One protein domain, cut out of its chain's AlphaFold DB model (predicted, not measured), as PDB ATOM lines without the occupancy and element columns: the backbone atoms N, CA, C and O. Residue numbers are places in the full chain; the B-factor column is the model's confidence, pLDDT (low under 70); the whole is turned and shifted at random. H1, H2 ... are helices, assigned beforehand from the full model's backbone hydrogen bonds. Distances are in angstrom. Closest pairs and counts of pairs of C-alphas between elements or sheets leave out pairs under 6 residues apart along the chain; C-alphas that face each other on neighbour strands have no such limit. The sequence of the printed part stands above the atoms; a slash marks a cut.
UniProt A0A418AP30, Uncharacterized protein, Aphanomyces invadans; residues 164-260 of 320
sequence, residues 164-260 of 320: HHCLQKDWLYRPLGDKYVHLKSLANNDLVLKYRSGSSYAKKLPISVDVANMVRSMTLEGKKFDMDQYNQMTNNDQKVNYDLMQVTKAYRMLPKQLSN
ATOM      1  N   HIS A 164     -50.221  -7.691  15.246       37.84
ATOM      2  CA  HIS A 164     -48.951  -8.242  15.732       37.84
ATOM      3  C   HIS A 164     -47.955  -7.189  16.245       37.84
ATOM      4  O   HIS A 164     -47.158  -7.476  17.140       37.84
ATOM      5  N   HIS A 165     -48.016  -5.960  15.730       38.66
ATOM      6  CA  HIS A 165     -47.116  -4.874  16.116       38.66
ATOM      7  C   HIS A 165     -47.507  -4.243  17.466       38.66
ATOM      8  O   HIS A 165     -46.649  -3.708  18.179       38.66
ATOM      9  N   CYS A 166     -48.788  -4.347  17.834       38.31
ATOM     10  CA  CYS A 166     -49.322  -3.985  19.146       38.31
ATOM     11  C   CYS A 166     -48.986  -5.059  20.197       38.31
ATOM     12  O   CYS A 166     -48.484  -4.729  21.270       38.31
ATOM     13  N   LEU A 167     -49.118  -6.345  19.842       43.03
ATOM     14  CA  LEU A 167     -48.792  -7.482  20.719       43.03
ATOM     15  C   LEU A 167     -47.318  -7.506  21.167       43.03
ATOM     16  O   LEU A 167     -47.025  -7.800  22.326       43.03
ATOM     17  N   GLN A 168     -46.379  -7.141  20.284       47.00
ATOM     18  CA  GLN A 168     -44.952  -7.046  20.634       47.00
ATOM     19  C   GLN A 168     -44.660  -5.999  21.716       47.00
ATOM     20  O   GLN A 168     -43.730  -6.166  22.507       47.00
ATOM     21  N   LYS A 169     -45.438  -4.912  21.763       51.84
ATOM     22  CA  LYS A 169     -45.286  -3.878  22.792       51.84
ATOM     23  C   LYS A 169     -45.879  -4.345  24.118       51.84
ATOM     24  O   LYS A 169     -45.250  -4.142  25.154       51.84
ATOM     25  N   ASP A 170     -47.014  -5.035  24.086       51.97
ATOM     26  CA  ASP A 170     -47.702  -5.495  25.295       51.97
ATOM     27  C   ASP A 170     -46.862  -6.468  26.129       51.97
ATOM     28  O   ASP A 170     -46.939  -6.447  27.355       51.97
ATOM     29  N   TRP A 171     -46.025  -7.298  25.504       54.47
ATOM     30  CA  TRP A 171     -45.117  -8.199  26.230       54.47
ATOM     31  C   TRP A 171     -43.843  -7.511  26.726       54.47
ATOM     32  O   TRP A 171     -43.225  -7.973  27.685       54.47
ATOM     33  N   LEU A 172     -43.447  -6.401  26.100       56.47
ATOM     34  CA  LEU A 172     -42.254  -5.638  26.467       56.47
ATOM     35  C   LEU A 172     -42.475  -4.789  27.731       56.47
ATOM     36  O   LEU A 172     -41.537  -4.590  28.503       56.47
ATOM     37  N   TYR A 173     -43.705  -4.308  27.947       56.19
ATOM     38  CA  TYR A 173     -44.072  -3.431  29.069       56.19
ATOM     39  C   TYR A 173     -44.695  -4.155  30.270       56.19
ATOM     40  O   TYR A 173     -45.103  -3.505  31.233       56.19
ATOM     41  N   ARG A 174     -44.755  -5.490  30.251       64.62
ATOM     42  CA  ARG A 174     -45.212  -6.274  31.408       64.62
ATOM     43  C   ARG A 174     -44.226  -6.197  32.579       64.62
ATOM     44  O   ARG A 174     -43.030  -6.014  32.338       64.62
ATOM     45  N   PRO A 175     -44.706  -6.389  33.829       59.06
ATOM     46  CA  PRO A 175     -43.894  -6.345  35.052       59.06
ATOM     47  C   PRO A 175     -42.570  -7.099  34.935       59.06
ATOM     48  O   PRO A 175     -41.517  -6.600  35.326       59.06
ATOM     49  N   LEU A 176     -42.637  -8.276  34.314       67.31
ATOM     50  CA  LEU A 176     -41.506  -9.147  34.052       67.31
ATOM     51  C   LEU A 176     -41.424  -9.513  32.563       67.31
ATOM     52  O   LEU A 176     -41.296 -10.676  32.221       67.31
ATOM     53  N   GLY A 177     -41.579  -8.531  31.673       67.19
ATOM     54  CA  GLY A 177     -41.668  -8.744  30.226       67.19
ATOM     55  C   GLY A 177     -40.382  -9.228  29.535       67.19
ATOM     56  O   GLY A 177     -39.313  -9.339  30.142       67.19
ATOM     57  N   ASP A 178     -40.455  -9.402  28.210       67.44
ATOM     58  CA  ASP A 178     -39.318  -9.810  27.351       67.44
ATOM     59  C   ASP A 178     -38.148  -8.801  27.375       67.44
ATOM     60  O   ASP A 178     -37.049  -9.068  26.891       67.44
ATOM     61  N   LYS A 179     -38.343  -7.634  27.995       70.88
ATOM     62  CA  LYS A 179     -37.270  -6.694  28.328       70.88
ATOM     63  C   LYS A 179     -36.230  -7.302  29.277       70.88
ATOM     64  O   LYS A 179     -35.064  -6.925  29.197       70.88
ATOM     65  N   TYR A 180     -36.647  -8.191  30.176       75.88
ATOM     66  CA  TYR A 180     -35.794  -8.741  31.228       75.88
ATOM     67  C   TYR A 180     -35.494 -10.221  31.045       75.88
ATOM     68  O   TYR A 180     -34.394 -10.641  31.384       75.88
ATOM     69  N   VAL A 181     -36.428 -11.004  30.505       81.06
ATOM     70  CA  VAL A 181     -36.296 -12.464  30.390       81.06
ATOM     71  C   VAL A 181     -36.282 -12.873  28.923       81.06
ATOM     72  O   VAL A 181     -37.077 -12.386  28.128       81.06
ATOM     73  N   HIS A 182     -35.384 -13.780  28.542       81.56
ATOM     74  CA  HIS A 182     -35.359 -14.347  27.196       81.56
ATOM     75  C   HIS A 182     -36.362 -15.506  27.061       81.56
ATOM     76  O   HIS A 182     -36.132 -16.617  27.544       81.56
ATOM     77  N   LEU A 183     -37.464 -15.254  26.350       79.00
ATOM     78  CA  LEU A 183     -38.607 -16.170  26.236       79.00
ATOM     79  C   LEU A 183     -38.272 -17.562  25.674       79.00
ATOM     80  O   LEU A 183     -38.805 -18.560  26.152       79.00
ATOM     81  N   LYS A 184     -37.379 -17.656  24.679       81.06
ATOM     82  CA  LYS A 184     -37.025 -18.954  24.070       81.06
ATOM     83  C   LYS A 184     -36.278 -19.862  25.047       81.06
ATOM     84  O   LYS A 184     -36.472 -21.069  25.026       81.06
ATOM     85  N   SER A 185     -35.435 -19.284  25.903       81.62
ATOM     86  CA  SER A 185     -34.745 -20.038  26.957       81.62
ATOM     87  C   SER A 185     -35.723 -20.473  28.039       81.62
ATOM     88  O   SER A 185     -35.675 -21.617  28.480       81.62
ATOM     89  N   LEU A 186     -36.679 -19.607  28.381       81.25
ATOM     90  CA  LEU A 186     -37.704 -19.922  29.365       81.25
ATOM     91  C   LEU A 186     -38.567 -21.120  28.938       81.25
ATOM     92  O   LEU A 186     -38.986 -21.891  29.793       81.25
ATOM     93  N   ALA A 187     -38.807 -21.326  27.639       79.75
ATOM     94  CA  ALA A 187     -39.501 -22.513  27.124       79.75
ATOM     95  C   ALA A 187     -38.758 -23.831  27.428       79.75
ATOM     96  O   ALA A 187     -39.399 -24.850  27.655       79.75
ATOM     97  N   ASN A 188     -37.427 -23.788  27.533       83.75
ATOM     98  CA  ASN A 188     -36.577 -24.937  27.853       83.75
ATOM     99  C   ASN A 188     -36.281 -25.071  29.363       83.75
ATOM    100  O   ASN A 188     -35.361 -25.788  29.739       83.75
ATOM    101  N   ASN A 189     -37.049 -24.387  30.222       85.81
ATOM    102  CA  ASN A 189     -36.822 -24.294  31.673       85.81
ATOM    103  C   ASN A 189     -35.450 -23.703  32.034       85.81
ATOM    104  O   ASN A 189     -34.818 -24.086  33.015       85.81
ATOM    105  N   ASP A 190     -35.005 -22.727  31.244       84.00
ATOM    106  CA  ASP A 190     -33.772 -22.001  31.490       84.00
ATOM    107  C   ASP A 190     -34.054 -20.511  31.670       84.00
ATOM    108  O   ASP A 190     -34.587 -19.839  30.781       84.00
ATOM    109  N   LEU A 191     -33.644 -19.963  32.811       85.00
ATOM    110  CA  LEU A 191     -33.707 -18.537  33.071       85.00
ATOM    111  C   LEU A 191     -32.480 -17.854  32.470       85.00
ATOM    112  O   LEU A 191     -31.334 -18.117  32.837       85.00
ATOM    113  N   VAL A 192     -32.733 -16.952  31.526       84.25
ATOM    114  CA  VAL A 192     -31.713 -16.108  30.905       84.25
ATOM    115  C   VAL A 192     -32.196 -14.671  30.974       84.25
ATOM    116  O   VAL A 192     -33.234 -14.331  30.399       84.25
ATOM    117  N   LEU A 193     -31.432 -13.832  31.672       83.69
ATOM    118  CA  LEU A 193     -31.748 -12.416  31.822       83.69
ATOM    119  C   LEU A 193     -31.111 -11.588  30.711       83.69
ATOM    120  O   LEU A 193     -29.973 -11.830  30.315       83.69
ATOM    121  N   LYS A 194     -31.836 -10.589  30.214       78.56
ATOM    122  CA  LYS A 194     -31.314  -9.607  29.262       78.56
ATOM    123  C   LYS A 194     -30.676  -8.452  30.023       78.56
ATOM    124  O   LYS A 194     -31.274  -7.895  30.943       78.56
ATOM    125  N   TYR A 195     -29.469  -8.060  29.622       74.12
ATOM    126  CA  TYR A 195     -28.868  -6.836  30.144       74.12
ATOM    127  C   TYR A 195     -29.619  -5.606  29.627       74.12
ATOM    128  O   TYR A 195     -30.247  -5.631  28.569       74.12
ATOM    129  N   ARG A 196     -29.499  -4.483  30.345       64.56
ATOM    130  CA  ARG A 196     -30.152  -3.211  29.985       64.56
ATOM    131  C   ARG A 196     -29.799  -2.717  28.575       64.56
ATOM    132  O   ARG A 196     -30.591  -1.986  27.990       64.56
ATOM    133  N   SER A 197     -28.640  -3.105  28.042       66.88
ATOM    134  CA  SER A 197     -28.215  -2.786  26.675       66.88
ATOM    135  C   SER A 197     -29.011  -3.523  25.590       66.88
ATOM    136  O   SER A 197     -28.939  -3.131  24.432       66.88
ATOM    137  N   GLY A 198     -29.743  -4.595  25.925       62.12
ATOM    138  CA  GLY A 198     -30.540  -5.400  24.989       62.12
ATOM    139  C   GLY A 198     -29.733  -6.280  24.023       62.12
ATOM    140  O   GLY A 198     -30.300  -7.170  23.399       62.12
ATOM    141  N   SER A 199     -28.419  -6.066  23.920       64.81
ATOM    142  CA  SER A 199     -27.507  -6.772  23.009       64.81
ATOM    143  C   SER A 199     -26.931  -8.071  23.573       64.81
ATOM    144  O   SER A 199     -26.362  -8.869  22.833       64.81
ATOM    145  N   SER A 200     -27.016  -8.253  24.889       69.81
ATOM    146  CA  SER A 200     -26.278  -9.286  25.611       69.81
ATOM    147  C   SER A 200     -27.172  -9.963  26.642       69.81
ATOM    148  O   SER A 200     -28.073  -9.345  27.221       69.81
ATOM    149  N   TYR A 201     -26.868 -11.230  26.899       77.19
ATOM    150  CA  TYR A 201     -27.612 -12.096  27.802       77.19
ATOM    151  C   TYR A 201     -26.723 -12.543  28.960       77.19
ATOM    152  O   TYR A 201     -25.526 -12.769  28.780       77.19
ATOM    153  N   ALA A 202     -27.313 -12.665  30.144       77.88
ATOM    154  CA  ALA A 202     -26.673 -13.266  31.299       77.88
ATOM    155  C   ALA A 202     -26.459 -14.770  31.081       77.88
ATOM    156  O   ALA A 202     -27.033 -15.386  30.176       77.88
ATOM    157  N   LYS A 203     -25.634 -15.373  31.943       80.75
ATOM    158  CA  LYS A 203     -25.403 -16.816  31.931       80.75
ATOM    159  C   LYS A 203     -26.730 -17.563  32.086       80.75
ATOM    160  O   LYS A 203     -27.593 -17.179  32.870       80.75
ATOM    161  N   LYS A 204     -26.846 -18.649  31.333       85.50
ATOM    162  CA  LYS A 204     -27.971 -19.573  31.373       85.50
ATOM    163  C   LYS A 204     -28.049 -20.265  32.735       85.50
ATOM    164  O   LYS A 204     -27.090 -20.929  33.128       85.50
ATOM    165  N   LEU A 205     -29.174 -20.095  33.426       84.62
ATOM    166  CA  LEU A 205     -29.457 -20.731  34.706       84.62
ATOM    167  C   LEU A 205     -30.573 -21.772  34.517       84.62
ATOM    168  O   LEU A 205     -31.685 -21.376  34.170       84.62
ATOM    169  N   PRO A 206     -30.314 -23.074  34.720       86.19
ATOM    170  CA  PRO A 206     -31.382 -24.066  34.731       86.19
ATOM    171  C   PRO A 206     -32.294 -23.811  35.934       86.19
ATOM    172  O   PRO A 206     -31.809 -23.574  37.042       86.19
ATOM    173  N   ILE A 207     -33.603 -23.840  35.712       88.69
ATOM    174  CA  ILE A 207     -34.612 -23.592  36.746       88.69
ATOM    175  C   ILE A 207     -35.617 -24.740  36.809       88.69
ATOM    176  O   ILE A 207     -35.782 -25.493  35.846       88.69
ATOM    177  N   SER A 208     -36.301 -24.879  37.946       89.69
ATOM    178  CA  SER A 208     -37.372 -25.863  38.081       89.69
ATOM    179  C   SER A 208     -38.584 -25.499  37.213       89.69
ATOM    180  O   SER A 208     -38.765 -24.353  36.780       89.69
ATOM    181  N   VAL A 209     -39.434 -26.494  36.951       88.88
ATOM    182  CA  VAL A 209     -40.663 -26.319  36.161       88.88
ATOM    183  C   VAL A 209     -41.611 -25.326  36.837       88.88
ATOM    184  O   VAL A 209     -42.229 -24.511  36.154       88.88
ATOM    185  N   ASP A 210     -41.669 -25.334  38.168       87.56
ATOM    186  CA  ASP A 210     -42.543 -24.452  38.939       87.56
ATOM    187  C   ASP A 210     -42.094 -22.992  38.832       87.56
ATOM    188  O   ASP A 210     -42.914 -22.108  38.566       87.56
ATOM    189  N   VAL A 211     -40.780 -22.736  38.925       87.75
ATOM    190  CA  VAL A 211     -40.197 -21.403  38.682       87.75
ATOM    191  C   VAL A 211     -40.500 -20.965  37.255       87.75
ATOM    192  O   VAL A 211     -40.956 -19.845  37.031       87.75
ATOM    193  N   ALA A 212     -40.293 -21.850  36.277       86.81
ATOM    194  CA  ALA A 212     -40.529 -21.528  34.876       86.81
ATOM    195  C   ALA A 212     -41.998 -21.164  34.621       86.81
ATOM    196  O   ALA A 212     -42.270 -20.203  33.906       86.81
ATOM    197  N   ASN A 213     -42.944 -21.879  35.232       87.25
ATOM    198  CA  ASN A 213     -44.374 -21.603  35.108       87.25
ATOM    199  C   ASN A 213     -44.766 -20.269  35.747       87.25
ATOM    200  O   ASN A 213     -45.483 -19.490  35.114       87.25
ATOM    201  N   MET A 214     -44.252 -19.960  36.940       86.00
ATOM    202  CA  MET A 214     -44.518 -18.677  37.593       86.00
ATOM    203  C   MET A 214     -43.920 -17.503  36.803       86.00
ATOM    204  O   MET A 214     -44.567 -16.478  36.592       86.00
ATOM    205  N   VAL A 215     -42.707 -17.658  36.269       84.31
ATOM    206  CA  VAL A 215     -42.093 -16.640  35.406       84.31
ATOM    207  C   VAL A 215     -42.870 -16.494  34.096       84.31
ATOM    208  O   VAL A 215     -43.146 -15.371  33.672       84.31
ATOM    209  N   ARG A 216     -43.295 -17.594  33.460       82.12
ATOM    210  CA  ARG A 216     -44.121 -17.553  32.240       82.12
ATOM    211  C   ARG A 216     -45.455 -16.854  32.474       82.12
ATOM    212  O   ARG A 216     -45.827 -16.037  31.637       82.12
ATOM    213  N   SER A 217     -46.148 -17.108  33.581       81.50
ATOM    214  CA  SER A 217     -47.442 -16.469  33.859       81.50
ATOM    215  C   SER A 217     -47.304 -14.947  34.003       81.50
ATOM    216  O   SER A 217     -48.083 -14.183  33.428       81.50
ATOM    217  N   MET A 218     -46.237 -14.473  34.648       77.25
ATOM    218  CA  MET A 218     -45.940 -13.039  34.739       77.25
ATOM    219  C   MET A 218     -45.516 -12.425  33.399       77.25
ATOM    220  O   MET A 218     -45.875 -11.286  33.091       77.25
ATOM    221  N   THR A 219     -44.764 -13.169  32.585       74.31
ATOM    222  CA  THR A 219     -44.186 -12.665  31.327       74.31
ATOM    223  C   THR A 219     -45.199 -12.697  30.172       74.31
ATOM    224  O   THR A 219     -45.416 -11.691  29.499       74.31
ATOM    225  N   LEU A 220     -45.842 -13.848  29.945       72.75
ATOM    226  CA  LEU A 220     -46.699 -14.153  28.789       72.75
ATOM    227  C   LEU A 220     -48.186 -13.930  29.048       72.75
ATOM    228  O   LEU A 220     -48.913 -13.564  28.125       72.75
ATOM    229  N   GLU A 221     -48.644 -14.085  30.289       70.06
ATOM    230  CA  GLU A 221     -50.057 -13.890  30.654       70.06
ATOM    231  C   GLU A 221     -50.281 -12.556  31.376       70.06
ATOM    232  O   GLU A 221     -51.391 -12.035  31.372       70.06
ATOM    233  N   GLY A 222     -49.215 -11.945  31.912       65.88
ATOM    234  CA  GLY A 222     -49.296 -10.653  32.595       65.88
ATOM    235  C   GLY A 222     -50.040 -10.758  33.925       65.88
ATOM    236  O   GLY A 222     -50.541  -9.755  34.435       65.88
ATOM    237  N   LYS A 223     -50.130 -11.976  34.471       74.12
ATOM    238  CA  LYS A 223     -50.730 -12.233  35.775       74.12
ATOM    239  C   LYS A 223     -49.885 -11.587  36.871       74.12
ATOM    240  O   LYS A 223     -48.673 -11.407  36.729       74.12
ATOM    241  N   LYS A 224     -50.548 -11.225  37.970       77.56
ATOM    242  CA  LYS A 224     -49.860 -10.790  39.188       77.56
ATOM    243  C   LYS A 224     -49.031 -11.952  39.737       77.56
ATOM    244  O   LYS A 224     -49.371 -13.109  39.510       77.56
ATOM    245  N   PHE A 225     -47.962 -11.617  40.449       81.81
ATOM    246  CA  PHE A 225     -47.153 -12.601  41.157       81.81
ATOM    247  C   PHE A 225     -48.026 -13.354  42.166       81.81
ATOM    248  O   PHE A 225     -48.697 -12.727  42.992       81.81
ATOM    249  N   ASP A 226     -48.024 -14.678  42.070       84.19
ATOM    250  CA  ASP A 226     -48.794 -15.554  42.941       84.19
ATOM    251  C   ASP A 226     -47.973 -15.875  44.198       84.19
ATOM    252  O   ASP A 226     -46.997 -16.627  44.160       84.19
ATOM    253  N   MET A 227     -48.351 -15.252  45.317       83.12
ATOM    254  CA  MET A 227     -47.674 -15.455  46.600       83.12
ATOM    255  C   MET A 227     -47.945 -16.849  47.172       83.12
ATOM    256  O   MET A 227     -47.084 -17.385  47.866       83.12
ATOM    257  N   ASP A 228     -49.105 -17.441  46.883       85.62
ATOM    258  CA  ASP A 228     -49.468 -18.755  47.409       85.62
ATOM    259  C   ASP A 228     -48.653 -19.834  46.702       85.62
ATOM    260  O   ASP A 228     -48.068 -20.697  47.360       85.62
ATOM    261  N   GLN A 229     -48.516 -19.713  45.377       85.88
ATOM    262  CA  GLN A 229     -47.616 -20.563  44.604       85.88
ATOM    263  C   GLN A 229     -46.172 -20.429  45.102       85.88
ATOM    264  O   GLN A 229     -45.530 -21.448  45.341       85.88
ATOM    265  N   TYR A 230     -45.673 -19.203  45.318       86.56
ATOM    266  CA  TYR A 230     -44.315 -18.954  45.819       86.56
ATOM    267  C   TYR A 230     -44.051 -19.599  47.187       86.56
ATOM    268  O   TYR A 230     -43.016 -20.237  47.386       86.56
ATOM    269  N   ASN A 231     -44.992 -19.475  48.125       85.19
ATOM    270  CA  ASN A 231     -44.847 -20.021  49.474       85.19
ATOM    271  C   ASN A 231     -44.792 -21.558  49.496       85.19
ATOM    272  O   ASN A 231     -44.213 -22.127  50.416       85.19
ATOM    273  N   GLN A 232     -45.360 -22.224  48.486       87.62
ATOM    274  CA  GLN A 232     -45.334 -23.685  48.344       87.62
ATOM    275  C   GLN A 232     -44.068 -24.215  47.650       87.62
ATOM    276  O   GLN A 232     -43.834 -25.423  47.648       87.62
ATOM    277  N   MET A 233     -43.246 -23.345  47.052       86.31
ATOM    278  CA  MET A 233     -42.037 -23.763  46.337       86.31
ATOM    279  C   MET A 233     -40.916 -24.197  47.287       86.31
ATOM    280  O   MET A 233     -40.871 -23.827  48.461       86.31
ATOM    281  N   THR A 234     -39.941 -24.933  46.747       88.31
ATOM    282  CA  THR A 234     -38.709 -25.248  47.479       88.31
ATOM    283  C   THR A 234     -37.919 -23.975  47.810       88.31
ATOM    284  O   THR A 234     -37.953 -23.002  47.061       88.31
ATOM    285  N   ASN A 235     -37.137 -23.984  48.896       86.50
ATOM    286  CA  ASN A 235     -36.317 -22.829  49.296       86.50
ATOM    287  C   ASN A 235     -35.351 -22.379  48.170       86.50
ATOM    288  O   ASN A 235     -35.169 -21.190  47.920       86.50
ATOM    289  N   ASN A 236     -34.786 -23.324  47.409       85.81
ATOM    290  CA  ASN A 236     -33.930 -22.997  46.261       85.81
ATOM    291  C   ASN A 236     -34.695 -22.259  45.153       85.81
ATOM    292  O   ASN A 236     -34.194 -21.282  44.603       85.81
ATOM    293  N   ASP A 237     -35.921 -22.682  44.864       86.94
ATOM    294  CA  ASP A 237     -36.770 -22.031  43.867       86.94
ATOM    295  C   ASP A 237     -37.290 -20.669  44.344       86.94
ATOM    296  O   ASP A 237     -37.413 -19.727  43.553       86.94
ATOM    297  N   GLN A 238     -37.538 -20.530  45.649       88.00
ATOM    298  CA  GLN A 238     -37.850 -19.247  46.273       88.00
ATOM    299  C   GLN A 238     -36.686 -18.265  46.118       88.00
ATOM    300  O   GLN A 238     -36.915 -17.132  45.702       88.00
ATOM    301  N   LYS A 239     -35.436 -18.699  46.345       87.50
ATOM    302  CA  LYS A 239     -34.229 -17.875  46.121       87.50
ATOM    303  C   LYS A 239     -34.129 -17.379  44.686       87.50
ATOM    304  O   LYS A 239     -33.951 -16.185  44.469       87.50
ATOM    305  N   VAL A 240     -34.321 -18.264  43.705       87.50
ATOM    306  CA  VAL A 240     -34.268 -17.883  42.283       87.50
ATOM    307  C   VAL A 240     -35.320 -16.824  41.953       87.50
ATOM    308  O   VAL A 240     -35.016 -15.831  41.289       87.50
ATOM    309  N   ASN A 241     -36.554 -17.000  42.426       86.25
ATOM    310  CA  ASN A 241     -37.614 -16.019  42.206       86.25
ATOM    311  C   ASN A 241     -37.360 -14.709  42.955       86.25
ATOM    312  O   ASN A 241     -37.588 -13.639  42.394       86.25
ATOM    313  N   TYR A 242     -36.860 -14.774  44.187       86.75
ATOM    314  CA  TYR A 242     -36.495 -13.605  44.976       86.75
ATOM    315  C   TYR A 242     -35.419 -12.772  44.267       86.75
ATOM    316  O   TYR A 242     -35.628 -11.584  44.015       86.75
ATOM    317  N   ASP A 243     -34.324 -13.403  43.842       85.06
ATOM    318  CA  ASP A 243     -33.242 -12.752  43.098       85.06
ATOM    319  C   ASP A 243     -33.745 -12.145  41.789       85.06
ATOM    320  O   ASP A 243     -33.422 -11.003  41.449       85.06
ATOM    321  N   LEU A 244     -34.594 -12.876  41.064       84.56
ATOM    322  CA  LEU A 244     -35.227 -12.385  39.846       84.56
ATOM    323  C   LEU A 244     -36.053 -11.123  40.114       84.56
ATOM    324  O   LEU A 244     -35.909 -10.134  39.389       84.56
ATOM    325  N   MET A 245     -36.887 -11.124  41.157       84.12
ATOM    326  CA  MET A 245     -37.680  -9.957  41.549       84.12
ATOM    327  C   MET A 245     -36.787  -8.771  41.925       84.12
ATOM    328  O   MET A 245     -37.101  -7.640  41.545       84.12
ATOM    329  N   GLN A 246     -35.666  -9.010  42.612       82.44
ATOM    330  CA  GLN A 246     -34.712  -7.971  43.003       82.44
ATOM    331  C   GLN A 246     -33.983  -7.362  41.802       82.44
ATOM    332  O   GLN A 246     -33.992  -6.139  41.622       82.44
ATOM    333  N   VAL A 247     -33.412  -8.196  40.929       79.44
ATOM    334  CA  VAL A 247     -32.659  -7.757  39.741       79.44
ATOM    335  C   VAL A 247     -33.554  -6.976  38.779       79.44
ATOM    336  O   VAL A 247     -33.161  -5.929  38.259       79.44
ATOM    337  N   THR A 248     -34.779  -7.452  38.565       75.38
ATOM    338  CA  THR A 248     -35.754  -6.798  37.675       75.38
ATOM    339  C   THR A 248     -36.479  -5.626  38.330       75.38
ATOM    340  O   THR A 248     -37.139  -4.845  37.643       75.38
ATOM    341  N   LYS A 249     -36.333  -5.464  39.651       77.44
ATOM    342  CA  LYS A 249     -37.098  -4.530  40.491       77.44
ATOM    343  C   LYS A 249     -38.613  -4.756  40.438       77.44
ATOM    344  O   LYS A 249     -39.377  -3.855  40.789       77.44
ATOM    345  N   ALA A 250     -39.047  -5.950  40.032       74.81
ATOM    346  CA  ALA A 250     -40.452  -6.337  39.983       74.81
ATOM    347  C   ALA A 250     -41.075  -6.469  41.384       74.81
ATOM    348  O   ALA A 250     -42.289  -6.337  41.518       74.81
ATOM    349  N   TYR A 251     -40.258  -6.589  42.443       74.94
ATOM    350  CA  TYR A 251     -40.728  -6.562  43.837       74.94
ATOM    351  C   TYR A 251     -41.566  -5.316  44.175       74.94
ATOM    352  O   TYR A 251     -42.438  -5.371  45.035       74.94
ATOM    353  N   ARG A 252     -41.346  -4.191  43.475       74.75
ATOM    354  CA  ARG A 252     -42.113  -2.943  43.654       74.75
ATOM    355  C   ARG A 252     -43.584  -3.074  43.271       74.75
ATOM    356  O   ARG A 252     -44.376  -2.199  43.596       74.75
ATOM    357  N   MET A 253     -43.927  -4.120  42.529       69.62
ATOM    358  CA  MET A 253     -45.283  -4.387  42.059       69.62
ATOM    359  C   MET A 253     -46.032  -5.363  42.973       69.62
ATOM    360  O   MET A 253     -47.195  -5.667  42.712       69.62
ATOM    361  N   LEU A 254     -45.377  -5.857  44.027       75.62
ATOM    362  CA  LEU A 254     -45.972  -6.778  44.981       75.62
ATOM    363  C   LEU A 254     -46.743  -6.012  46.060       75.62
ATOM    364  O   LEU A 254     -46.248  -5.005  46.565       75.62
ATOM    365  N   PRO A 255     -47.932  -6.497  46.460       67.69
ATOM    366  CA  PRO A 255     -48.693  -5.896  47.553       67.69
ATOM    367  C   PRO A 255     -48.030  -6.120  48.919       67.69
ATOM    368  O   PRO A 255     -48.248  -5.343  49.843       67.69
ATOM    369  N   LYS A 256     -47.228  -7.183  49.054       76.44
ATOM    370  CA  LYS A 256     -46.459  -7.524  50.253       76.44
ATOM    371  C   LYS A 256     -45.008  -7.769  49.868       76.44
ATOM    372  O   LYS A 256     -44.735  -8.334  48.810       76.44
ATOM    373  N   GLN A 257     -44.091  -7.360  50.735       74.19
ATOM    374  CA  GLN A 257     -42.674  -7.635  50.547       74.19
ATOM    375  C   GLN A 257     -42.419  -9.140  50.694       74.19
ATOM    376  O   GLN A 257     -42.930  -9.773  51.617       74.19
ATOM    377  N   LEU A 258     -41.656  -9.714  49.762       78.06
ATOM    378  CA  LEU A 258     -41.224 -11.107  49.846       78.06
ATOM    379  C   LEU A 258     -40.301 -11.279  51.053       78.06
ATOM    380  O   LEU A 258     -39.358 -10.500  51.217       78.06
ATOM    381  N   SER A 259     -40.559 -12.313  51.856       78.62
ATOM    382  CA  SER A 259     -39.599 -12.763  52.866       78.62
ATOM    383  C   SER A 259     -38.306 -13.182  52.172       78.62
ATOM    384  O   SER A 259     -38.356 -13.775  51.090       78.62
ATOM    385  N   ASN A 260     -37.162 -12.844  52.766       78.94
ATOM    386  CA  ASN A 260     -35.861 -13.185  52.217       78.94
ATOM    387  C   ASN A 260     -35.593 -14.688  52.428       78.94
ATOM    388  O   ASN A 260     -35.344 -15.105  53.559       78.94
TER     389      ASN A 260
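AT A GLANCE: This is residues 164 to 260 of the 320 residues of an uncharacterized protein of Aphanomyces invadans (UniProt A0A418AP30). Three helices, H3, H4 and H5, lie roughly aligned in a loose triangle, with H4 running opposite to the other two. H2 packs on H3 away from H4, H1 lies far out at one end of the longest axis, and a wide loop, residues 188 to 208, joins H2 to H3. The printed part has 97 residues with six named helices, H1 to H6 in chain order, and no named strand; the class is all helix. It is compact, with a radius of gyration of the C-alphas of 12.8 A, and spans 37 by 27 by 21 A.

HOW THE PARTS SIT: H1, residues 164 to 172, is close to but not clearly touching H3, residues 209 to 221; their closest C-alphas, of Trp 171 and Leu 220, are 6.7 A apart. H1 and H3 run opposite ways at a steep tilt of 53 degrees. H2, residues 183 to 187, is apart from H1 and only just touches H3, with 3 pairs of C-alphas within 8 A; the closest are those of Leu 186 and Ala 212, 6.4 A apart. After H2, residues 190 to 191 pair with residues 205 to 206, antiparallel. H3 touches H5, residues 235 to 248, with residues 210 to 211 alone; the closest C-alphas, of Val 211 and Asp 237, are 6.2 A apart. H3 and H5 run the same way at a shallow tilt of 30 degrees. H4, residues 227 to 232, is close to but not clearly touching H3, with the closest C-alphas, of Met 214 and Gln 229, 7.9 A apart, and a shallow tilt of 12 degrees, opposite ways. H4 stands likewise to H5, with the closest C-alphas, of Tyr 230 and Gln 238, 6.5 A apart, and a shallow tilt of 31 degrees, opposite ways. H6, residues 250 to 253, is close to but not clearly touching H5; their closest C-alphas, of Met 245 and Tyr 251, are 5.1 A apart. Every O i to N i+4 pair is within hydrogen-bond range in H2, H3, H4 and H5, and 3 of 5 are in H1; H6 is too short for such a pair.

IN THESE COORDINATES: H1 begins at C-alpha 164, (-48.951, -8.242, 15.732), and measures 12.9 A. H2 measures 6.5 A, H3 16.5 A and H4 8.7 A. H5, the longest helix, measures 19.8 A and begins at C-alpha 235, (-36.317, -22.829, 49.296). H6 measures 5.6 A and ends at C-alpha 253, (-45.283, -4.387, 42.059).

THE WHOLE: The C-alphas farthest apart, of His 165 and Asn 235, are 39.2 A apart. The printed part has no cut. The link from H2 to H3, 21 residues, is long. The mean pLDDT of the printed part is 76.3; residues 164 to 178 and 196 to 200 are among those under 70, and H1 has a mean of 47.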